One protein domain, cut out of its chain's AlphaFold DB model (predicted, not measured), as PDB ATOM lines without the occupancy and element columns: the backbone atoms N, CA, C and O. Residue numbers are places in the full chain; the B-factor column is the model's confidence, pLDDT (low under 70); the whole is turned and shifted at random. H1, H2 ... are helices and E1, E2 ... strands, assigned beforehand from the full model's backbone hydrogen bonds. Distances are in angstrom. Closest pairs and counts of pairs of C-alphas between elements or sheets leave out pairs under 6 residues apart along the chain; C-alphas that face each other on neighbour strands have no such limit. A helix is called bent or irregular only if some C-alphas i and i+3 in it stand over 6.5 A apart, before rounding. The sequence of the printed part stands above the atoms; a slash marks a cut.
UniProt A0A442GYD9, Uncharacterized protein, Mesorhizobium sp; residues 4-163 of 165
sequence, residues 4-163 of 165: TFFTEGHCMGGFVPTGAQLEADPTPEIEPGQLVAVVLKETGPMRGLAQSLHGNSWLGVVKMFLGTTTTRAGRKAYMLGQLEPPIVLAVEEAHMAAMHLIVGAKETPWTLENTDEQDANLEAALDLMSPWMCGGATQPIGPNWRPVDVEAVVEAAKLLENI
ATOM      1  N   THR A   4      25.690  12.566  37.603       91.94
ATOM      2  CA  THR A   4      26.479  11.466  37.033       91.94
ATOM      3  C   THR A   4      26.147  11.240  35.569       91.94
ATOM      4  O   THR A   4      25.035  11.535  35.131       91.94
ATOM      5  N   PHE A   5      27.116  10.729  34.819       90.75
ATOM      6  CA  PHE A   5      26.964  10.358  33.416       90.75
ATOM      7  C   PHE A   5      27.933   9.224  33.069       90.75
ATOM      8  O   PHE A   5      28.881   8.964  33.811       90.75
ATOM      9  N   PHE A   6      27.686   8.555  31.945       90.12
ATOM     10  CA  PHE A   6      28.571   7.520  31.417       90.12
ATOM     11  C   PHE A   6      29.432   8.078  30.290       90.12
ATOM     12  O   PHE A   6      28.975   8.904  29.498       90.12
ATOM     13  N   THR A   7      30.683   7.639  30.231       89.50
ATOM     14  CA  THR A   7      31.606   7.978  29.148       89.50
ATOM     15  C   THR A   7      31.465   7.000  27.994       89.50
ATOM     16  O   THR A   7      31.256   5.808  28.196       89.50
ATOM     17  N   GLU A   8      31.635   7.501  26.776       87.50
ATOM     18  CA  GLU A   8      31.728   6.688  25.567       87.50
ATOM     19  C   GLU A   8      32.909   7.189  24.722       87.50
ATOM     20  O   GLU A   8      33.175   8.395  24.661       87.50
ATOM     21  N   GLY A   9      33.636   6.268  24.087       84.25
ATOM     22  CA  GLY A   9      34.820   6.564  23.277       84.25
ATOM     23  C   GLY A   9      36.146   6.580  24.048       84.25
ATOM     24  O   GLY A   9      36.204   6.289  25.241       84.25
ATOM     25  N   HIS A  10      37.224   6.917  23.330       85.56
ATOM     26  CA  HIS A  10      38.617   6.719  23.771       85.56
ATOM     27  C   HIS A  10      39.422   8.016  23.906       85.56
ATOM     28  O   HIS A  10      40.641   7.988  23.951       85.56
ATOM     29  N   CYS A  11      38.772   9.182  23.955       86.69
ATOM     30  CA  CYS A  11      39.496  10.456  23.871       86.69
ATOM     31  C   CYS A  11      40.464  10.716  25.048       86.69
ATOM     32  O   CYS A  11      41.421  11.478  24.922       86.69
ATOM     33  N   MET A  12      40.248  10.072  26.190       91.00
ATOM     34  CA  MET A  12      41.139  10.163  27.349       91.00
ATOM     35  C   MET A  12      42.022   8.917  27.514       91.00
ATOM     36  O   MET A  12      42.689   8.782  28.534       91.00
ATOM     37  N   GLY A  13      42.020   8.013  26.532       84.38
ATOM     38  CA  GLY A  13      42.720   6.736  26.583       84.38
ATOM     39  C   GLY A  13      42.401   5.907  27.821       84.38
ATOM     40  O   GLY A  13      41.261   5.892  28.286       84.38
ATOM     41  N   GLY A  14      43.416   5.242  28.379       80.00
ATOM     42  CA  GLY A  14      43.293   4.462  29.619       80.00
ATOM     43  C   GLY A  14      43.008   5.297  30.874       80.00
ATOM     44  O   GLY A  14      42.650   4.741  31.906       80.00
ATOM     45  N   PHE A  15      43.117   6.631  30.810       84.75
ATOM     46  CA  PHE A  15      42.887   7.496  31.971       84.75
ATOM     47  C   PHE A  15      41.406   7.614  32.344       84.75
ATOM     48  O   PHE A  15      41.060   7.720  33.519       84.75
ATOM     49  N   VAL A  16      40.519   7.595  31.345       88.00
ATOM     50  CA  VAL A  16      39.070   7.511  31.560       88.00
ATOM     51  C   VAL A  16      38.523   6.413  30.652       88.00
ATOM     52  O   VAL A  16      38.363   6.652  29.452       88.00
ATOM     53  N   PRO A  17      38.220   5.225  31.202       82.56
ATOM     54  CA  PRO A  17      37.770   4.105  30.397       82.56
ATOM     55  C   PRO A  17      36.397   4.377  29.779       82.56
ATOM     56  O   PRO A  17      35.564   5.105  30.328       82.56
ATOM     57  N   THR A  18      36.149   3.762  28.626       84.69
ATOM     58  CA  THR A  18      34.822   3.717  28.005       84.69
ATOM     59  C   THR A  18      33.842   2.995  28.934       84.69
ATOM     60  O   THR A  18      34.175   1.963  29.514       84.69
ATOM     61  N   GLY A  19      32.636   3.538  29.094       85.56
ATOM     62  CA  GLY A  19      31.613   3.011  29.998       85.56
ATOM     63  C   GLY A  19      31.810   3.377  31.472       85.56
ATOM     64  O   GLY A  19      31.005   2.957  32.305       85.56
ATOM     65  N   ALA A  20      32.835   4.162  31.820       87.56
ATOM     66  CA  ALA A  20      33.019   4.646  33.182       87.56
ATOM     67  C   ALA A  20      31.864   5.568  33.591       87.56
ATOM     68  O   ALA A  20      31.436   6.437  32.826       87.56
ATOM     69  N   GLN A  21      31.379   5.408  34.822       91.75
ATOM     70  CA  GLN A  21      30.426   6.347  35.402       91.75
ATOM     71  C   GLN A  21      31.192   7.443  36.140       91.75
ATOM     72  O   GLN A  21      31.843   7.182  37.150       91.75
ATOM     73  N   LEU A  22      31.089   8.675  35.653       92.56
ATOM     74  CA  LEU A  22      31.724   9.839  36.262       92.56
ATOM     75  C   LEU A  22      30.717  10.672  37.049       92.56
ATOM     76  O   LEU A  22      29.529  10.707  36.724       92.56
ATOM     77  N   GLU A  23      31.215  11.371  38.064       94.88
ATOM     78  CA  GLU A  23      30.484  12.360  38.848       94.88
ATOM     79  C   GLU A  23      31.067  13.755  38.607       94.88
ATOM     80  O   GLU A  23      32.267  13.980  38.783       94.88
ATOM     81  N   ALA A  24      30.205  14.695  38.221       95.88
ATOM     82  CA  ALA A  24      30.567  16.085  37.993       95.88
ATOM     83  C   ALA A  24      29.956  17.021  39.043       95.88
ATOM     84  O   ALA A  24      28.766  16.920  39.361       95.88
ATOM     85  N   ASP A  25      30.749  17.985  39.510       95.81
ATOM     86  CA  ASP A  25      30.329  19.076  40.385       95.81
ATOM     87  C   ASP A  25      30.394  20.431  39.649       95.81
ATOM     88  O   ASP A  25      31.460  20.841  39.179       95.81
ATOM     89  N   PRO A  26      29.265  21.154  39.531       96.81
ATOM     90  CA  PRO A  26      29.208  22.479  38.917       96.81
ATOM     91  C   PRO A  26      29.617  23.638  39.846       96.81
ATOM     92  O   PRO A  26      29.387  24.794  39.490       96.81
ATOM     93  N   THR A  27      30.142  23.359  41.042       96.12
ATOM     94  CA  THR A  27      30.389  24.355  42.104       96.12
ATOM     95  C   THR A  27      31.861  24.721  42.329       96.12
ATOM     96  O   THR A  27      32.144  25.915  42.430       96.12
ATOM     97  N   PRO A  28      32.798  23.762  42.475       96.44
ATOM     98  CA  PRO A  28      34.167  24.077  42.861       96.44
ATOM     99  C   PRO A  28      34.928  24.776  41.737       96.44
ATOM    100  O   PRO A  28      34.628  24.614  40.554       96.44
ATOM    101  N   GLU A  29      35.947  25.534  42.126       97.25
ATOM    102  CA  GLU A  29      36.927  26.063  41.186       97.25
ATOM    103  C   GLU A  29      37.690  24.915  40.500       97.25
ATOM    104  O   GLU A  29      37.915  23.860  41.093       97.25
ATOM    105  N   ILE A  30      38.048  25.126  39.233       98.25
ATOM    106  CA  ILE A  30      38.718  24.149  38.376       98.25
ATOM    107  C   ILE A  30      40.163  24.601  38.165       98.25
ATOM    108  O   ILE A  30      40.403  25.687  37.631       98.25
ATOM    109  N   GLU A  31      41.114  23.754  38.537       97.50
ATOM    110  CA  GLU A  31      42.553  23.962  38.384       97.50
ATOM    111  C   GLU A  31      43.127  23.206  37.173       97.50
ATOM    112  O   GLU A  31      42.615  22.141  36.804       97.50
ATOM    113  N   PRO A  32      44.195  23.721  36.528       97.06
ATOM    114  CA  PRO A  32      44.887  23.004  35.461       97.06
ATOM    115  C   PRO A  32      45.303  21.580  35.867       97.06
ATOM    116  O   PRO A  32      45.759  21.347  36.982       97.06
ATOM    117  N   GLY A  33      45.153  20.630  34.946       94.50
ATOM    118  CA  GLY A  33      45.378  19.200  35.171       94.50
ATOM    119  C   GLY A  33      44.128  18.431  35.613       94.50
ATOM    120  O   GLY A  33      44.107  17.206  35.524       94.50
ATOM    121  N   GLN A  34      43.060  19.115  36.033       95.88
ATOM    122  CA  GLN A  34      41.824  18.451  36.452       95.88
ATOM    123  C   GLN A  34      40.934  18.058  35.268       95.88
ATOM    124  O   GLN A  34      40.910  18.713  34.226       95.88
ATOM    125  N   LEU A  35      40.160  16.986  35.438       96.94
ATOM    126  CA  LEU A  35      39.170  16.555  34.454       96.94
ATOM    127  C   LEU A  35      37.899  17.398  34.536       96.94
ATOM    128  O   LEU A  35      37.406  17.701  35.619       96.94
ATOM    129  N   VAL A  36      37.325  17.712  33.380       97.56
ATOM    130  CA  VAL A  36      36.077  18.468  33.259       97.56
ATOM    131  C   VAL A  36      35.108  17.814  32.281       97.56
ATOM    132  O   VAL A  36      35.506  17.312  31.228       97.56
ATOM    133  N   ALA A  37      33.818  17.873  32.609       96.69
ATOM    134  CA  ALA A  37      32.735  17.678  31.650       96.69
ATOM    135  C   ALA A  37      32.482  18.996  30.913       96.69
ATOM    136  O   ALA A  37      32.255  20.024  31.553       96.69
ATOM    137  N   VAL A  38      32.493  18.965  29.580       96.81
ATOM    138  CA  VAL A  38      32.311  20.136  28.713       96.81
ATOM    139  C   VAL A  38      31.114  19.920  27.799       96.81
ATOM    140  O   VAL A  38      31.031  18.918  27.088       96.81
ATOM    141  N   VAL A  39      30.217  20.902  27.771       95.25
ATOM    142  CA  VAL A  39      29.053  20.930  26.882       95.25
ATOM    143  C   VAL A  39      29.193  22.114  25.941       95.25
ATOM    144  O   VAL A  39      29.312  23.264  26.373       95.25
ATOM    145  N   LEU A  40      29.183  21.836  24.641       94.12
ATOM    146  CA  LEU A  40      29.327  22.842  23.594       94.12
ATOM    147  C   LEU A  40      27.955  23.324  23.129       94.12
ATOM    148  O   LEU A  40      27.002  22.554  23.054       94.12
ATOM    149  N   LYS A  41      27.857  24.602  22.764       91.75
ATOM    150  CA  LYS A  41      26.674  25.114  22.063       91.75
ATOM    151  C   LYS A  41      26.692  24.643  20.609       91.75
ATOM    152  O   LYS A  41      27.745  24.579  19.980       91.75
ATOM    153  N   GLU A  42      25.514  24.445  20.025       87.19
ATOM    154  CA  GLU A  42      25.357  24.102  18.598       87.19
ATOM    155  C   GLU A  42      25.648  25.269  17.633       87.19
ATOM    156  O   GLU A  42      25.474  25.166  16.417       87.19
ATOM    157  N   THR A  43      26.089  26.407  18.160       85.69
ATOM    158  CA  THR A  43      26.352  27.636  17.413       85.69
ATOM    159  C   THR A  43      27.828  28.008  17.462       85.69
ATOM    160  O   THR A  43      28.492  27.806  18.476       85.69
ATOM    161  N   GLY A  44      28.312  28.675  16.414       87.00
ATOM    162  CA  GLY A  44      29.678  29.193  16.354       87.00
ATOM    163  C   GLY A  44      30.686  28.206  15.750       87.00
ATOM    164  O   GLY A  44      30.288  27.220  15.128       87.00
ATOM    165  N   PRO A  45      31.996  28.466  15.906       88.62
ATOM    166  CA  PRO A  45      33.067  27.703  15.256       88.62
ATOM    167  C   PRO A  45      33.109  26.220  15.646       88.62
ATOM    168  O   PRO A  45      33.562  25.393  14.864       88.62
ATOM    169  N   MET A  46      32.593  25.876  16.829       88.75
ATOM    170  CA  MET A  46      32.562  24.506  17.354       88.75
ATOM    171  C   MET A  46      31.335  23.701  16.908       88.75
ATOM    172  O   MET A  46      31.182  22.545  17.304       88.75
ATOM    173  N   ARG A  47      30.463  24.280  16.068       89.25
ATOM    174  CA  ARG A  47      29.202  23.659  15.641       89.25
ATOM    175  C   ARG A  47      29.390  22.260  15.057       89.25
ATOM    176  O   ARG A  47      28.602  21.384  15.382       89.25
ATOM    177  N   GLY A  48      30.409  22.037  14.224       88.25
ATOM    178  CA  GLY A  48      30.643  20.720  13.617       88.25
ATOM    179  C   GLY A  48      30.889  19.624  14.660       88.25
ATOM    180  O   GLY A  48      30.337  18.530  14.554       88.25
ATOM    181  N   LEU A  49      31.649  19.947  15.713       87.31
ATOM    182  CA  LEU A  49      31.862  19.038  16.837       87.31
ATOM    183  C   LEU A  49      30.568  18.849  17.633       87.31
ATOM    184  O   LEU A  49      30.161  17.714  17.836       87.31
ATOM    185  N   ALA A  50      29.884  19.935  18.008       87.56
ATOM    186  CA  ALA A  50      28.623  19.862  18.751       87.56
ATOM    187  C   ALA A  50      27.565  19.003  18.026       87.56
ATOM    188  O   ALA A  50      26.958  18.124  18.627       87.56
ATOM    189  N   GLN A  51      27.413  19.182  16.711       86.81
ATOM    190  CA  GLN A  51      26.505  18.378  15.889       86.81
ATOM    191  C   GLN A  51      26.928  16.908  15.800       86.81
ATOM    192  O   GLN A  51      26.067  16.034  15.787       86.81
ATOM    193  N   SER A  52      28.232  16.624  15.755       85.94
ATOM    194  CA  SER A  52      28.732  15.243  15.752       85.94
ATOM    195  C   SER A  52      28.450  14.541  17.080       85.94
ATOM    196  O   SER A  52      28.090  13.369  17.078       85.94
ATOM    197  N   LEU A  53      28.559  15.251  18.208       85.94
ATOM    198  CA  LEU A  53      28.198  14.714  19.524       85.94
ATOM    199  C   LEU A  53      26.701  14.392  19.574       85.94
ATOM    200  O   LEU A  53      26.326  13.251  19.828       85.94
ATOM    201  N   HIS A  54      25.845  15.355  19.221       80.88
ATOM    202  CA  HIS A  54      24.397  15.149  19.236       80.88
ATOM    203  C   HIS A  54      23.928  14.065  18.259       80.88
ATOM    204  O   HIS A  54      23.043  13.284  18.602       80.88
ATOM    205  N   GLY A  55      24.546  13.963  17.077       76.00
ATOM    206  CA  GLY A  55      24.256  12.905  16.107       76.00
ATOM    207  C   GLY A  55      24.551  11.494  16.628       76.00
ATOM    208  O   GLY A  55      23.909  10.548  16.187       76.00
ATOM    209  N   ASN A  56      25.463  11.363  17.597       77.12
ATOM    210  CA  ASN A  56      25.769  10.111  18.299       77.12
ATOM    211  C   ASN A  56      25.072  10.014  19.670       77.12
ATOM    212  O   ASN A  56      25.430   9.174  20.489       77.12
ATOM    213  N   SER A  57      24.088  10.883  19.936       80.00
ATOM    214  CA  SER A  57      23.383  10.974  21.223       80.00
ATOM    215  C   SER A  57      24.297  11.264  22.423       80.00
ATOM    216  O   SER A  57      23.959  10.948  23.562       80.00
ATOM    217  N   TRP A  58      25.444  11.906  22.191       84.19
ATOM    218  CA  TRP A  58      26.354  12.355  23.240       84.19
ATOM    219  C   TRP A  58      26.052  13.802  23.628       84.19
ATOM    220  O   TRP A  58      25.941  14.685  22.778       84.19
ATOM    221  N   LEU A  59      25.944  14.051  24.935       82.25
ATOM    222  CA  LEU A  59      25.608  15.370  25.488       82.25
ATOM    223  C   LEU A  59      26.812  16.318  25.588       82.25
ATOM    224  O   LEU A  59      26.642  17.526  25.715       82.25
ATOM    225  N   GLY A  60      28.030  15.784  25.576       89.25
ATOM    226  CA  GLY A  60      29.244  16.553  25.816       89.25
ATOM    227  C   GLY A  60      30.495  15.697  25.692       89.25
ATOM    228  O   GLY A  60      30.454  14.591  25.155       89.25
ATOM    229  N   VAL A  61      31.613  16.223  26.185       93.06
ATOM    230  CA  VAL A  61      32.914  15.543  26.187       93.06
ATOM    231  C   VAL A  61      33.600  15.672  27.539       93.06
ATOM    232  O   VAL A  61      33.427  16.668  28.238       93.06
ATOM    233  N   VAL A  62      34.429  14.687  27.871       95.38
ATOM    234  CA  VAL A  62      35.386  14.780  28.978       95.38
ATOM    235  C   VAL A  62      36.720  15.259  28.422       95.38
ATOM    236  O   VAL A  62      37.164  14.780  27.374       95.38
ATOM    237  N   LYS A  63      37.332  16.233  29.096       96.81
ATOM    238  CA  LYS A  63      38.652  16.777  28.753       96.81
ATOM    239  C   LYS A  63      39.447  17.078  30.011       96.81
ATOM    240  O   LYS A  63      38.875  17.246  31.083       96.81
ATOM    241  N   MET A  64      40.758  17.192  29.862       97.19
ATOM    242  CA  MET A  64      41.606  17.796  30.882       97.19
ATOM    243  C   MET A  64      41.553  19.315  30.737       97.19
ATOM    244  O   MET A  64      41.751  19.839  29.644       97.19
ATOM    245  N   PHE A  65      41.290  20.044  31.811       98.12
ATOM    246  CA  PHE A  65      41.436  21.488  31.810       98.12
ATOM    247  C   PHE A  65      42.924  21.834  31.867       98.12
ATOM    248  O   PHE A  65      43.624  21.429  32.785       98.12
ATOM    249  N   LEU A  66      43.420  22.565  30.874       98.00
ATOM    250  CA  LEU A  66      44.811  23.025  30.826       98.00
ATOM    251  C   LEU A  66      44.931  24.477  31.291       98.00
ATOM    252  O   LEU A  66      46.028  24.959  31.546       98.00
ATOM    253  N   GLY A  67      43.808  25.181  31.433       97.69
ATOM    254  CA  GLY A  67      43.792  26.551  31.909       97.69
ATOM    255  C   GLY A  67      43.122  27.532  30.954       97.69
ATOM    256  O   GLY A  67      42.300  27.151  30.116       97.69
ATOM    257  N   THR A  68      43.435  28.820  31.082       97.44
ATOM    258  CA  THR A  68      42.786  29.885  30.302       97.44
ATOM    259  C   THR A  68      43.770  30.676  29.451       97.44
ATOM    260  O   THR A  68      44.955  30.798  29.755       97.44
ATOM    261  N   THR A  69      43.267  31.229  28.353       96.06
ATOM    262  CA  THR A  69      44.007  32.137  27.480       96.06
ATOM    263  C   THR A  69      43.092  33.235  26.946       96.06
ATOM    264  O   THR A  69      41.873  33.223  27.140       96.06
ATOM    265  N   THR A  70      43.683  34.206  26.257       95.62
ATOM    266  CA  THR A  70      42.957  35.288  25.595       95.62
ATOM    267  C   THR A  70      43.135  35.171  24.087       95.62
ATOM    268  O   THR A  70      44.250  35.110  23.575       95.62
ATOM    269  N   THR A  71      42.023  35.141  23.356       94.00
ATOM    270  CA  THR A  71      42.037  35.158  21.888       94.00
ATOM    271  C   THR A  71      42.625  36.472  21.365       94.00
ATOM    272  O   THR A  71      42.653  37.485  22.063       94.00
ATOM    273  N   ARG A  72      42.992  36.516  20.077       94.81
ATOM    274  CA  ARG A  72      43.446  37.755  19.414       94.81
ATOM    275  C   ARG A  72      42.470  38.930  19.582       94.81
ATOM    276  O   ARG A  72      42.891  40.080  19.563       94.81
ATOM    277  N   ALA A  73      41.178  38.647  19.720       94.94
ATOM    278  CA  ALA A  73      40.137  39.652  19.892       94.94
ATOM    279  C   ALA A  73      39.883  40.037  21.364       94.94
ATOM    280  O   ALA A  73      38.887  40.696  21.644       94.94
ATOM    281  N   GLY A  74      40.727  39.605  22.306       96.25
ATOM    282  CA  GLY A  74      40.578  39.927  23.728       96.25
ATOM    283  C   GLY A  74      39.545  39.074  24.472       96.25
ATOM    284  O   GLY A  74      39.206  39.388  25.606       96.25
ATOM    285  N   ARG A  75      39.014  38.011  23.853       95.88
ATOM    286  CA  ARG A  75      37.971  37.157  24.455       95.88
ATOM    287  C   ARG A  75      38.585  35.981  25.201       95.88
ATOM    288  O   ARG A  75      39.551  35.400  24.704       95.88
ATOM    289  N   LYS A  76      38.012  35.623  26.352       95.88
ATOM    290  CA  LYS A  76      38.463  34.494  27.173       95.88
ATOM    291  C   LYS A  76      38.205  33.168  26.457       95.88
ATOM    292  O   LYS A  76      37.106  32.918  25.959       95.88
ATOM    293  N   ALA A  77      39.227  32.324  26.427       96.69
ATOM    294  CA  ALA A  77      39.150  30.962  25.929       96.69
ATOM    295  C   ALA A  77      39.744  29.987  26.945       96.69
ATOM    296  O   ALA A  77      40.633  30.329  27.724       96.69
ATOM    297  N   TYR A  78      39.231  28.769  26.910       97.69
ATOM    298  CA  TYR A  78      39.615  27.665  27.768       97.69
ATOM    299  C   TYR A  78      40.442  26.683  26.951       97.69
ATOM    300  O   TYR A  78      40.048  26.310  25.842       97.69
ATOM    301  N   MET A  79      41.583  26.293  27.501       97.75
ATOM    302  CA  MET A  79      42.486  25.309  26.924       97.75
ATOM    303  C   MET A  79      42.099  23.936  27.471       97.75
ATOM    304  O   MET A  79      42.063  23.734  28.684       97.75
ATOM    305  N   LEU A  80      41.768  23.009  26.576       97.56
ATOM    306  CA  LEU A  80      41.264  21.679  26.901       97.56
ATOM    307  C   LEU A  80      42.146  20.614  26.248       97.56
ATOM    308  O   LEU A  80      42.370  20.648  25.039       97.56
ATOM    309  N   GLY A  81      42.620  19.664  27.043       96.69
ATOM    310  CA  GLY A  81      43.451  18.547  26.623       96.69
ATOM    311  C   GLY A  81      42.634  17.289  26.346       96.69
ATOM    312  O   GLY A  81      41.722  16.924  27.094       96.69
ATOM    313  N   GLN A  82      42.995  16.620  25.263       95.44
ATOM    314  CA  GLN A  82      42.665  15.239  24.949       95.44
ATOM    315  C   GLN A  82      43.954  14.423  25.037       95.44
ATOM    316  O   GLN A  82      44.986  14.911  24.584       95.44
ATOM    317  N   LEU A  83      43.901  13.213  25.595       93.50
ATOM    318  CA  LEU A  83      45.101  12.400  25.825       93.50
ATOM    319  C   LEU A  83      45.328  11.356  24.728       93.50
ATOM    320  O   LEU A  83      46.474  11.027  24.444       93.50
ATOM    321  N   GLU A  84      44.271  10.892  24.055       90.94
ATOM    322  CA  GLU A  84      44.392   9.903  22.982       90.94
ATOM    323  C   GLU A  84      43.517  10.262  21.758       90.94
ATOM    324  O   GLU A  84      42.284  10.229  21.827       90.94
ATOM    325  N   PRO A  85      44.123  10.660  20.621       92.25
ATOM    326  CA  PRO A  85      45.492  11.179  20.524       92.25
ATOM    327  C   PRO A  85      45.676  12.489  21.326       92.25
ATOM    328  O   PRO A  85      44.683  13.195  21.555       92.25
ATOM    329  N   PRO A  86      46.923  12.858  21.692       94.00
ATOM    330  CA  PRO A  86      47.234  14.125  22.348       94.00
ATOM    331  C   PRO A  86      46.807  15.332  21.498       94.00
ATOM    332  O   PRO A  86      47.415  15.625  20.466       94.00
ATOM    333  N   ILE A  87      45.752  16.041  21.909       95.12
ATOM    334  CA  ILE A  87      45.230  17.231  21.215       95.12
ATOM    335  C   ILE A  87      44.917  18.328  22.228       95.12
ATOM    336  O   ILE A  87      44.256  18.088  23.235       95.12
ATOM    337  N   VAL A  88      45.313  19.558  21.902       95.69
ATOM    338  CA  VAL A  88      44.908  20.763  22.631       95.69
ATOM    339  C   VAL A  88      43.836  21.498  21.840       95.69
ATOM    340  O   VAL A  88      44.024  21.851  20.676       95.69
ATOM    341  N   LEU A  89      42.708  21.754  22.490       94.44
ATOM    342  CA  LEU A  89      41.582  22.491  21.946       94.44
ATOM    343  C   LEU A  89      41.401  23.799  22.718       94.44
ATOM    344  O   LEU A  89      41.212  23.790  23.931       94.44
ATOM    345  N   ALA A  90      41.396  24.924  22.006       94.75
ATOM    346  CA  ALA A  90      41.022  26.217  22.566       94.75
ATOM    347  C   ALA A  90      39.549  26.508  22.254       94.75
ATOM    348  O   ALA A  90      39.162  26.574  21.085       94.75
ATOM    349  N   VAL A  91      38.727  26.711  23.282       95.62
ATOM    350  CA  VAL A  91      37.294  26.994  23.125       95.62
ATOM    351  C   VAL A  91      36.941  28.293  23.833       95.62
ATOM    352  O   VAL A  91      37.165  28.451  25.029       95.62
ATOM    353  N   GLU A  92      36.378  29.241  23.091       95.56
ATOM    354  CA  GLU A  92      35.899  30.503  23.652       95.56
ATOM    355  C   GLU A  92      34.705  30.280  24.594       95.56
ATOM    356  O   GLU A  92      33.802  29.504  24.271       95.56
ATOM    357  N   GLU A  93      34.662  31.014  25.712       95.44
ATOM    358  CA  GLU A  93      33.593  30.919  26.725       95.44
ATOM    359  C   GLU A  93      32.188  31.006  26.109       95.44
ATOM    360  O   GLU A  93      31.289  30.236  26.446       95.44
ATOM    361  N   ALA A  94      32.011  31.900  25.128       94.38
ATOM    362  CA  ALA A  94      30.737  32.135  24.459       94.38
ATOM    363  C   ALA A  94      30.162  30.884  23.768       94.38
ATOM    364  O   ALA A  94      28.945  30.807  23.572       94.38
ATOM    365  N   HIS A  95      31.004  29.904  23.426       94.88
ATOM    366  CA  HIS A  95      30.623  28.666  22.742       94.88
ATOM    367  C   HIS A  95      30.445  27.468  23.685       94.88
ATOM    368  O   HIS A  95      30.080  26.389  23.220       94.88
ATOM    369  N   MET A  96      30.632  27.653  24.993       95.19
ATOM    370  CA  MET A  96      30.345  26.635  26.000       95.19
ATOM    371  C   MET A  96      28.973  26.863  26.627       95.19
ATOM    372  O   MET A  96      28.615  27.981  27.000       95.19
ATOM    373  N   ALA A  97      28.186  25.797  26.730       95.19
ATOM    374  CA  ALA A  97      26.965  25.780  27.525       95.19
ATOM    375  C   ALA A  97      27.278  25.468  28.996       95.19
ATOM    376  O   ALA A  97      26.678  26.079  29.878       95.19
ATOM    377  N   ALA A  98      28.227  24.559  29.241       97.06
ATOM    378  CA  ALA A  98      28.663  24.189  30.580       97.06
ATOM    379  C   ALA A  98      30.110  23.676  30.609       97.06
ATOM    380  O   ALA A  98      30.589  23.103  29.627       97.06
ATOM    381  N   MET A  99      30.773  23.860  31.751       97.94
ATOM    382  CA  MET A  99      32.061  23.252  32.080       97.94
ATOM    383  C   MET A  99      32.120  23.002  33.588       97.94
ATOM    384  O   MET A  99      32.110  23.960  34.362       97.94
ATOM    385  N   HIS A 100      32.159  21.734  33.990       97.88
ATOM    386  CA  HIS A 100      32.034  21.301  35.386       97.88
ATOM    387  C   HIS A 100      33.168  20.344  35.768       97.88
ATOM    388  O   HIS A 100      33.578  19.533  34.937       97.88
ATOM    389  N   LEU A 101      33.648  20.422  37.013       97.81
ATOM    390  CA  LEU A 101      34.731  19.578  37.524       97.81
ATOM    391  C   LEU A 101      34.271  18.124  37.632       97.81
ATOM    392  O   LEU A 101      33.182  17.876  38.142       97.81
ATOM    393  N   ILE A 102      35.097  17.166  37.216       96.56
ATOM    394  CA  ILE A 102      34.901  15.756  37.565       96.56
ATOM    395  C   ILE A 102      35.508  15.519  38.946       96.56
ATOM    396  O   ILE A 102      36.711  15.677  39.135       96.56
ATOM    397  N   VAL A 103      34.665  15.149  39.907       95.06
ATOM    398  CA  VAL A 103      35.047  14.963  41.318       95.06
ATOM    399  C   VAL A 103      35.143  13.495  41.720       95.06
ATOM    400  O   VAL A 103      35.651  13.183  42.794       95.06
ATOM    401  N   GLY A 104      34.679  12.585  40.864       89.94
ATOM    402  CA  GLY A 104      34.746  11.158  41.128       89.94
ATOM    403  C   GLY A 104      34.491  10.310  39.892       89.94
ATOM    404  O   GLY A 104      33.852  10.738  38.930       89.94
ATOM    405  N   ALA A 105      34.981   9.079  39.956       85.31
ATOM    406  CA  ALA A 105      34.647   8.002  39.042       85.31
ATOM    407  C   ALA A 105      34.180   6.814  39.885       85.31
ATOM    408  O   ALA A 105      34.813   6.472  40.885       85.31
ATOM    409  N   LYS A 106      33.061   6.196  39.511       77.50
ATOM    410  CA  LYS A 106      32.663   4.914  40.088       77.50
ATOM    411  C   LYS A 106      33.347   3.813  39.296       77.50
ATOM    412  O   LYS A 106      33.148   3.709  38.085       77.50
ATOM    413  N   GLU A 107      34.132   3.003  39.997       62.34
ATOM    414  CA  GLU A 107      34.738   1.804  39.432       62.34
ATOM    415  C   GLU A 107      33.648   0.909  38.843       62.34
ATOM    416  O   GLU A 107      32.650   0.585  39.493       62.34
ATOM    417  N   THR A 108      33.833   0.522  37.585       58.59
ATOM    418  CA  THR A 108      33.004  -0.509  36.962       58.59
ATOM    419  C   THR A 108      33.716  -1.862  37.071       58.59
ATOM    420  O   THR A 108      34.948  -1.894  37.084       58.59
ATOM    421  N   PRO A 109      32.999  -3.000  37.114       52.50
ATOM    422  CA  PRO A 109      33.617  -4.329  37.234       52.50
ATOM    423  C   PRO A 109      34.585  -4.696  36.095       52.50
ATOM    424  O   PRO A 109      35.325  -5.667  36.202       52.50
ATOM    425  N   TRP A 110      34.550  -3.941  34.996       56.31
ATOM    426  CA  TRP A 110      35.355  -4.117  33.784       56.31
ATOM    427  C   TRP A 110      36.502  -3.103  33.687       56.31
ATOM    428  O   TRP A 110      37.186  -3.055  32.667       56.31
ATOM    429  N   THR A 111      36.712  -2.291  34.727       59.62
ATOM    430  CA  THR A 111      37.873  -1.400  34.825       59.62
ATOM    431  C   THR A 111      39.096  -2.278  35.077       59.62
ATOM    432  O   THR A 111      39.348  -2.700  36.202       59.62
ATOM    433  N   LEU A 112      39.785  -2.655  34.005       63.28
ATOM    434  CA  LEU A 112      41.047  -3.379  34.089       63.28
ATOM    435  C   LEU A 112      42.144  -2.406  34.529       63.28
ATOM    436  O   LEU A 112      42.110  -1.234  34.156       63.28
ATOM    437  N   GLU A 113      43.109  -2.898  35.307       72.25
ATOM    438  CA  GLU A 113      44.344  -2.154  35.550       72.25
ATOM    439  C   GLU A 113      45.016  -1.840  34.210       72.25
ATOM    440  O   GLU A 113      45.000  -2.661  33.282       72.25
ATOM    441  N   ASN A 114      45.592  -0.644  34.107       76.00
ATOM    442  CA  ASN A 114      46.373  -0.279  32.939       76.00
ATOM    443  C   ASN A 114      47.595  -1.195  32.821       76.00
ATOM    444  O   ASN A 114      48.203  -1.613  33.804       76.00
ATOM    445  N   THR A 115      47.964  -1.495  31.585       84.50
ATOM    446  CA  THR A 115      49.258  -2.097  31.262       84.50
ATOM    447  C   THR A 115      50.376  -1.059  31.384       84.50
ATOM    448  O   THR A 115      50.138   0.131  31.176       84.50
ATOM    449  N   ASP A 116      51.616  -1.510  31.597       87.44
ATOM    450  CA  ASP A 116      52.803  -0.635  31.618       87.44
ATOM    451  C   ASP A 116      52.908   0.256  30.361       87.44
ATOM    452  O   ASP A 116      53.351   1.401  30.425       87.44
ATOM    453  N   GLU A 117      52.486  -0.259  29.199       87.81
ATOM    454  CA  GLU A 117      52.456   0.499  27.943       87.81
ATOM    455  C   GLU A 117      51.408   1.623  27.973       87.81
ATOM    456  O   GLU A 117      51.674   2.730  27.506       87.81
ATOM    457  N   GLN A 118      50.227   1.367  28.540       85.19
ATOM    458  CA  GLN A 118      49.176   2.379  28.683       85.19
ATOM    459  C   GLN A 118      49.590   3.490  29.649       85.19
ATOM    460  O   GLN A 118      49.361   4.660  29.342       85.19
ATOM    461  N   ASP A 119      50.244   3.145  30.756       87.00
ATOM    462  CA  ASP A 119      50.767   4.135  31.699       87.00
ATOM    463  C   ASP A 119      51.894   4.967  31.069       87.00
ATOM    464  O   ASP A 119      51.889   6.194  31.166       87.00
ATOM    465  N   ALA A 120      52.812   4.340  30.324       90.88
ATOM    466  CA  ALA A 120      53.855   5.065  29.594       90.88
ATOM    467  C   ALA A 120      53.278   6.022  28.533       90.88
ATOM    468  O   ALA A 120      53.760   7.146  28.375       90.88
ATOM    469  N   ASN A 121      52.229   5.599  27.821       90.12
ATOM    470  CA  ASN A 121      51.537   6.439  26.843       90.12
ATOM    471  C   ASN A 121      50.803   7.612  27.507       90.12
ATOM    472  O   ASN A 121      50.812   8.719  26.966       90.12
ATOM    473  N   LEU A 122      50.197   7.390  28.678       89.94
ATOM    474  CA  LEU A 122      49.570   8.444  29.470       89.94
ATOM    475  C   LEU A 122      50.598   9.498  29.896       89.94
ATOM    476  O   LEU A 122      50.383  10.684  29.647       89.94
ATOM    477  N   GLU A 123      51.728   9.080  30.465       91.88
ATOM    478  CA  GLU A 123      52.806   9.991  30.869       91.88
ATOM    479  C   GLU A 123      53.343  10.799  29.679       91.88
ATOM    480  O   GLU A 123      53.477  12.021  29.757       91.88
ATOM    481  N   ALA A 124      53.558  10.148  28.530       94.12
ATOM    482  CA  ALA A 124      53.968  10.838  27.308       94.12
ATOM    483  C   ALA A 124      52.919  11.862  26.834       94.12
ATOM    484  O   ALA A 124      53.273  12.959  26.391       94.12
ATOM    485  N   ALA A 125      51.626  11.540  26.935       93.88
ATOM    486  CA  ALA A 125      50.556  12.474  26.601       93.88
ATOM    487  C   ALA A 125      50.540  13.679  27.555       93.88
ATOM    488  O   ALA A 125      50.410  14.811  27.091       93.88
ATOM    489  N   LEU A 126      50.708  13.463  28.863       93.00
ATOM    490  CA  LEU A 126      50.765  14.533  29.864       93.00
ATOM    491  C   LEU A 126      51.973  15.455  29.653       93.00
ATOM    492  O   LEU A 126      51.816  16.677  29.710       93.00
ATOM    493  N   ASP A 127      53.142  14.898  29.329       95.00
ATOM    494  CA  ASP A 127      54.340  15.681  29.006       95.00
ATOM    495  C   ASP A 127      54.102  16.592  27.788       95.00
ATOM    496  O   ASP A 127      54.386  17.792  27.842       95.00
ATOM    497  N   LEU A 128      53.451  16.073  26.737       95.19
ATOM    498  CA  LEU A 128      53.049  16.859  25.562       95.19
ATOM    499  C   LEU A 128      52.026  17.963  25.887       95.19
ATOM    500  O   LEU A 128      51.999  18.994  25.206       95.19
ATOM    501  N   MET A 129      51.184  17.770  26.907       94.25
ATOM    502  CA  MET A 129      50.226  18.785  27.370       94.25
ATOM    503  C   MET A 129      50.878  19.860  28.242       94.25
ATOM    504  O   MET A 129      50.371  20.984  28.287       94.25
ATOM    505  N   SER A 130      51.992  19.552  28.912       92.75
ATOM    506  CA  SER A 130      52.608  20.422  29.923       92.75
ATOM    507  C   SER A 130      52.884  21.867  29.464       92.75
ATOM    508  O   SER A 130      52.591  22.779  30.242       92.75
ATOM    509  N   PRO A 131      53.316  22.160  28.213       94.44
ATOM    510  CA  PRO A 131      53.571  23.540  27.786       94.44
ATOM    511  C   PRO A 131      52.301  24.393  27.676       94.44
ATOM    512  O   PRO A 131      52.377  25.618  27.586       94.44
ATOM    513  N   TRP A 132      51.136  23.747  27.642       94.75
ATOM    514  CA  TRP A 132      49.833  24.383  27.474       94.75
ATOM    515  C   TRP A 132      49.105  24.610  28.798       94.75
ATOM    516  O   TRP A 132      48.012  25.176  28.788       94.75
ATOM    517  N   MET A 133      49.702  24.209  29.926       94.19
ATOM    518  CA  MET A 133      49.186  24.535  31.250       94.19
ATOM    519  C   MET A 133      49.379  26.033  31.535       94.19
ATOM    520  O   MET A 133      50.497  26.484  31.785       94.19
ATOM    521  N   CYS A 134      48.313  26.839  31.459       92.44
ATOM    522  CA  CYS A 134      48.429  28.305  31.481       92.44
ATOM    523  C   CYS A 134      47.232  29.037  32.107       92.44
ATOM    524  O   CYS A 134      46.125  28.536  32.143       92.44
ATOM    525  N   GLY A 135      47.393  30.281  32.564       86.06
ATOM    526  CA  GLY A 135      46.238  31.130  32.922       86.06
ATOM    527  C   GLY A 135      45.409  30.680  34.135       86.06
ATOM    528  O   GLY A 135      44.322  31.215  34.342       86.06
ATOM    529  N   GLY A 136      45.929  29.745  34.934       92.19
ATOM    530  CA  GLY A 136      45.446  29.421  36.276       92.19
ATOM    531  C   GLY A 136      44.047  28.808  36.348       92.19
ATOM    532  O   GLY A 136      43.519  28.272  35.373       92.19
ATOM    533  N   ALA A 137      43.485  28.871  37.553       95.12
ATOM    534  CA  ALA A 137      42.198  28.292  37.883       95.12
ATOM    535  C   ALA A 137      41.018  29.114  37.331       95.12
ATOM    536  O   ALA A 137      41.149  30.296  36.996       95.12
ATOM    537  N   THR A 138      39.845  28.491  37.220       97.19
ATOM    538  CA  THR A 138      38.626  29.151  36.735       97.19
ATOM    539  C   THR A 138      37.379  28.645  37.442       97.19
ATOM    540  O   THR A 138      37.252  27.474  37.786       97.19
ATOM    541  N   GLN A 139      36.393  29.529  37.556       97.44
ATOM    542  CA  GLN A 139      35.048  29.156  37.973       97.44
ATOM    543  C   GLN A 139      34.353  28.283  36.905       97.44
ATOM    544  O   GLN A 139      34.636  28.458  35.706       97.44
ATOM    545  N   PRO A 140      33.434  27.386  37.313       97.12
ATOM    546  CA  PRO A 140      32.599  26.600  36.409       97.12
ATOM    547  C   PRO A 140      31.750  27.462  35.471       97.12
ATOM    548  O   PRO A 140      31.333  28.572  35.812       97.12
ATOM    549  N   ILE A 141      31.440  26.927  34.292       97.62
ATOM    550  CA  ILE A 141      30.527  27.566  33.335       97.62
ATOM    551  C   ILE A 141      29.174  26.883  33.423       97.62
ATOM    552  O   ILE A 141      29.104  25.658  33.412       97.62
ATOM    553  N   GLY A 142      28.104  27.679  33.429       96.00
ATOM    554  CA  GLY A 142      26.738  27.168  33.394       96.00
ATOM    555  C   GLY A 142      26.378  26.325  34.621       96.00
ATOM    556  O   GLY A 142      25.856  25.233  34.438       96.00
ATOM    557  N   PRO A 143      26.557  26.814  35.864       94.44
ATOM    558  CA  PRO A 143      26.407  26.001  37.079       94.44
ATOM    559  C   PRO A 143      24.997  25.422  37.293       94.44
ATOM    560  O   PRO A 143      24.804  24.486  38.076       94.44
ATOM    561  N   ASN A 144      23.999  25.959  36.586       92.62
ATOM    562  CA  ASN A 144      22.614  25.486  36.581       92.62
ATOM    563  C   ASN A 144      22.312  24.495  35.445       92.62
ATOM    564  O   ASN A 144      21.224  23.930  35.406       92.62
ATOM    565  N   TRP A 145      23.247  24.286  34.516       93.06
ATOM    566  CA  TRP A 145      23.091  23.334  33.424       93.06
ATOM    567  C   TRP A 145      23.070  21.911  33.970       93.06
ATOM    568  O   TRP A 145      23.904  21.536  34.798       93.06
ATOM    569  N   ARG A 146      22.130  21.100  33.496       86.12
ATOM    570  CA  ARG A 146      22.010  19.687  33.851       86.12
ATOM    571  C   ARG A 146      21.755  18.871  32.585       86.12
ATOM    572  O   ARG A 146      21.128  19.402  31.666       86.12
ATOM    573  N   PRO A 147      22.212  17.606  32.535       82.81
ATOM    574  CA  PRO A 147      21.775  16.696  31.487       82.81
ATOM    575  C   PRO A 147      20.247  16.590  31.533       82.81
ATOM    576  O   PRO A 147      19.654  16.553  32.612       82.81
ATOM    577  N   VAL A 148      19.612  16.599  30.363       77.06
ATOM    578  CA  VAL A 148      18.157  16.453  30.269       77.06
ATOM    579  C   VAL A 148      17.800  15.037  30.699       77.06
ATOM    580  O   VAL A 148      18.294  14.072  30.119       77.06
ATOM    581  N   ASP A 149      16.940  14.920  31.706       68.88
ATOM    582  CA  ASP A 149      16.356  13.644  32.096       68.88
ATOM    583  C   ASP A 149      15.285  13.266  31.067       68.88
ATOM    584  O   ASP A 149      14.154  13.757  31.094       68.88
ATOM    585  N   VAL A 150      15.681  12.446  30.095       64.56
ATOM    586  CA  VAL A 150      14.808  12.027  28.996       64.56
ATOM    587  C   VAL A 150      13.624  11.211  29.519       64.56
ATOM    588  O   VAL A 150      12.528  11.352  28.983       64.56
ATOM    589  N   GLU A 151      13.791  10.421  30.586       60.41
ATOM    590  CA  GLU A 151      12.683   9.671  31.191       60.41
ATOM    591  C   GLU A 151      11.670  10.621  31.827       60.41
ATOM    592  O   GLU A 151      10.473  10.506  31.562       60.41
ATOM    593  N   ALA A 152      12.138  11.624  32.575       61.28
ATOM    594  CA  ALA A 152      11.261  12.643  33.144       61.28
ATOM    595  C   ALA A 152      10.543  13.469  32.063       61.28
ATOM    596  O   ALA A 152       9.369  13.804  32.225       61.28
ATOM    597  N   VAL A 153      11.211  13.777  30.945       67.56
ATOM    598  CA  VAL A 153      10.594  14.486  29.809       67.56
ATOM    599  C   VAL A 153       9.545  13.615  29.114       67.56
ATOM    600  O   VAL A 153       8.468  14.112  28.789       67.56
ATOM    601  N   VAL A 154       9.821  12.325  28.913       70.25
ATOM    602  CA  VAL A 154       8.874  11.378  28.305       70.25
ATOM    603  C   VAL A 154       7.660  11.156  29.209       70.25
ATOM    604  O   VAL A 154       6.532  11.174  28.720       70.25
ATOM    605  N   GLU A 155       7.851  10.993  30.517       69.31
ATOM    606  CA  GLU A 155       6.742  10.865  31.471       69.31
ATOM    607  C   GLU A 155       5.915  12.157  31.567       69.31
ATOM    608  O   GLU A 155       4.684  12.101  31.555       69.31
ATOM    609  N   ALA A 156       6.557  13.329  31.561       69.94
ATOM    610  CA  ALA A 156       5.856  14.612  31.511       69.94
ATOM    611  C   ALA A 156       5.052  14.790  30.209       69.94
ATOM    612  O   ALA A 156       3.929  15.295  30.249       69.94
ATOM    613  N   ALA A 157       5.588  14.345  29.067       72.00
ATOM    614  CA  ALA A 157       4.886  14.375  27.785       72.00
ATOM    615  C   ALA A 157       3.654  13.452  27.783       72.00
ATOM    616  O   ALA A 157       2.572  13.888  27.396       72.00
ATOM    617  N   LYS A 158       3.773  12.223  28.308       75.44
ATOM    618  CA  LYS A 158       2.633  11.296  28.467       75.44
ATOM    619  C   LYS A 158       1.559  11.842  29.411       75.44
ATOM    620  O   LYS A 158       0.372  11.620  29.192       75.44
ATOM    621  N   LEU A 159       1.952  12.528  30.485       71.62
ATOM    622  CA  LEU A 159       1.010  13.166  31.411       71.62
ATOM    623  C   LEU A 159       0.225  14.293  30.734       71.62
ATOM    624  O   LEU A 159      -0.971  14.405  30.973       71.62
ATOM    625  N   LEU A 160       0.869  15.085  29.873       72.06
ATOM    626  CA  LEU A 160       0.205  16.140  29.103       72.06
ATOM    627  C   LEU A 160      -0.768  15.574  28.059       72.06
ATOM    628  O   LEU A 160      -1.882  16.073  27.951       72.06
ATOM    629  N   GLU A 161      -0.409  14.490  27.367       72.50
ATOM    630  CA  GLU A 161      -1.311  13.810  26.419       72.50
ATOM    631  C   GLU A 161      -2.567  13.227  27.094       72.50
ATOM    632  O   GLU A 161      -3.626  13.164  26.475       72.50
ATOM    633  N   ASN A 162      -2.478  12.848  28.373       63.16
ATOM    634  CA  ASN A 162      -3.610  12.331  29.150       63.16
ATOM    635  C   ASN A 162      -4.479  13.424  29.805       63.16
ATOM    636  O   ASN A 162      -5.495  13.093  30.410       63.16
ATOM    637  N   ILE A 163      -4.082  14.700  29.739       59.72
ATOM    638  CA  ILE A 163      -4.878  15.832  30.254       59.72
ATOM    639  C   ILE A 163      -5.831  16.376  29.174       59.72
ATOM    640  O   ILE A 163      -6.848  16.982  29.510       59.72
TER     641      ILE A 163
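Overview. This is residues 4 to 163 of the 165 residues of an uncharacterized protein of Mesorhizobium sp (UniProt A0A442GYD9). One strongly twisted sheet of seven strands, with its long strands E4 and E7 sharply bent, makes the body; helix H2 packs over one face of it at E5, near one edge, and the short helix H1 only grazes it. Residues 149 to 163, nearly all of them in H3, stick out as an arm that adds to the length. The printed part has 160 residues, with three named helices and seven named strands in the order E1 E2 E3 H1 E4 E5 E6 E7 H2 H3. The sheet runs E1 E2 E7 E3 E4 E5 E6, antiparallel throughout, and the class is mixed, helices and strands. The whole is compact, with a radius of gyration of the C-alphas of 17.0 A and spans of 59 by 46 by 29 A.

Along the chain. Begin in the sheet with E7, residues 96 to 106: find C-alpha 96 at (30.345, 26.635, 26.000), from which the strand runs 26.0 A and bends by 69 degrees at residue 103. E3 is residues 35 to 40, E2 is 21 to 25 and E1 is 4 to 6. E4, residues 61 to 70, runs 22.2 A and bends by 79 degrees at residue 64; E5, residues 76 to 83, runs 23.1 A, and E6, residues 86 to 92, 20.0 A. H1 is residues 47 to 55. H2, residues 116 to 132, runs 25.5 A from C-alpha 116 at (52.803, -0.635, 31.618); it is irregular, with C-alphas 128 and 131 7.1 A apart. H3, residues 150 to 161, runs 16.4 A to C-alpha 161 at (-1.311, 13.810, 26.419).

Arrangement. Look at the staggered pairing of E7: its residues 96 to 101 pair with E3, where N 37 and O 100 are 2.9 A apart, and 101 to 106 with E2, where N 23 and O 104 are 2.8 A apart. E1 and E2 form a hairpin, with N 22 and O 5 at 2.9 A. E4 pairs with E3 through N 36 and O 63, 2.8 A. E4, E5 and E6 form a meander, each strand the antiparallel neighbour of the one before; see N 66 and O 79, 2.8 A, and N 80 and O 89, 2.8 A. H2 is on one face of the sheet, giving two layers, at a height of 8.5 A; it lies over E5 and along the strands, at 14 degrees to E5 on the local plane. The closest C-alphas of H2 and E5 are those of Ala 125 and Leu 83, 5.5 A. H1 only grazes the sheet with its residues 47 to 53; its closest C-alpha pair with E3 is Ala 50 and Leu 40, 5.7 A. H3 is not on the sheet, and H2 and H3 are apart. Every O i to N i+4 pair is within hydrogen-bond range in H1 and H3; in H2, 11 of 13 are.

Size, cuts and confidence. The farthest C-alphas, those of Asp 116 and Ile 163, are 60.0 A apart. Without residues 149 to 163, which stand free, the body spans 44 by 36 by 29 A. The printed part has no cut; the links E1 to E2 and H2 to H3 are long. The pLDDT is under 70 at residues 107 to 112, 149 to 153, 155 to 156 and 162 to 163.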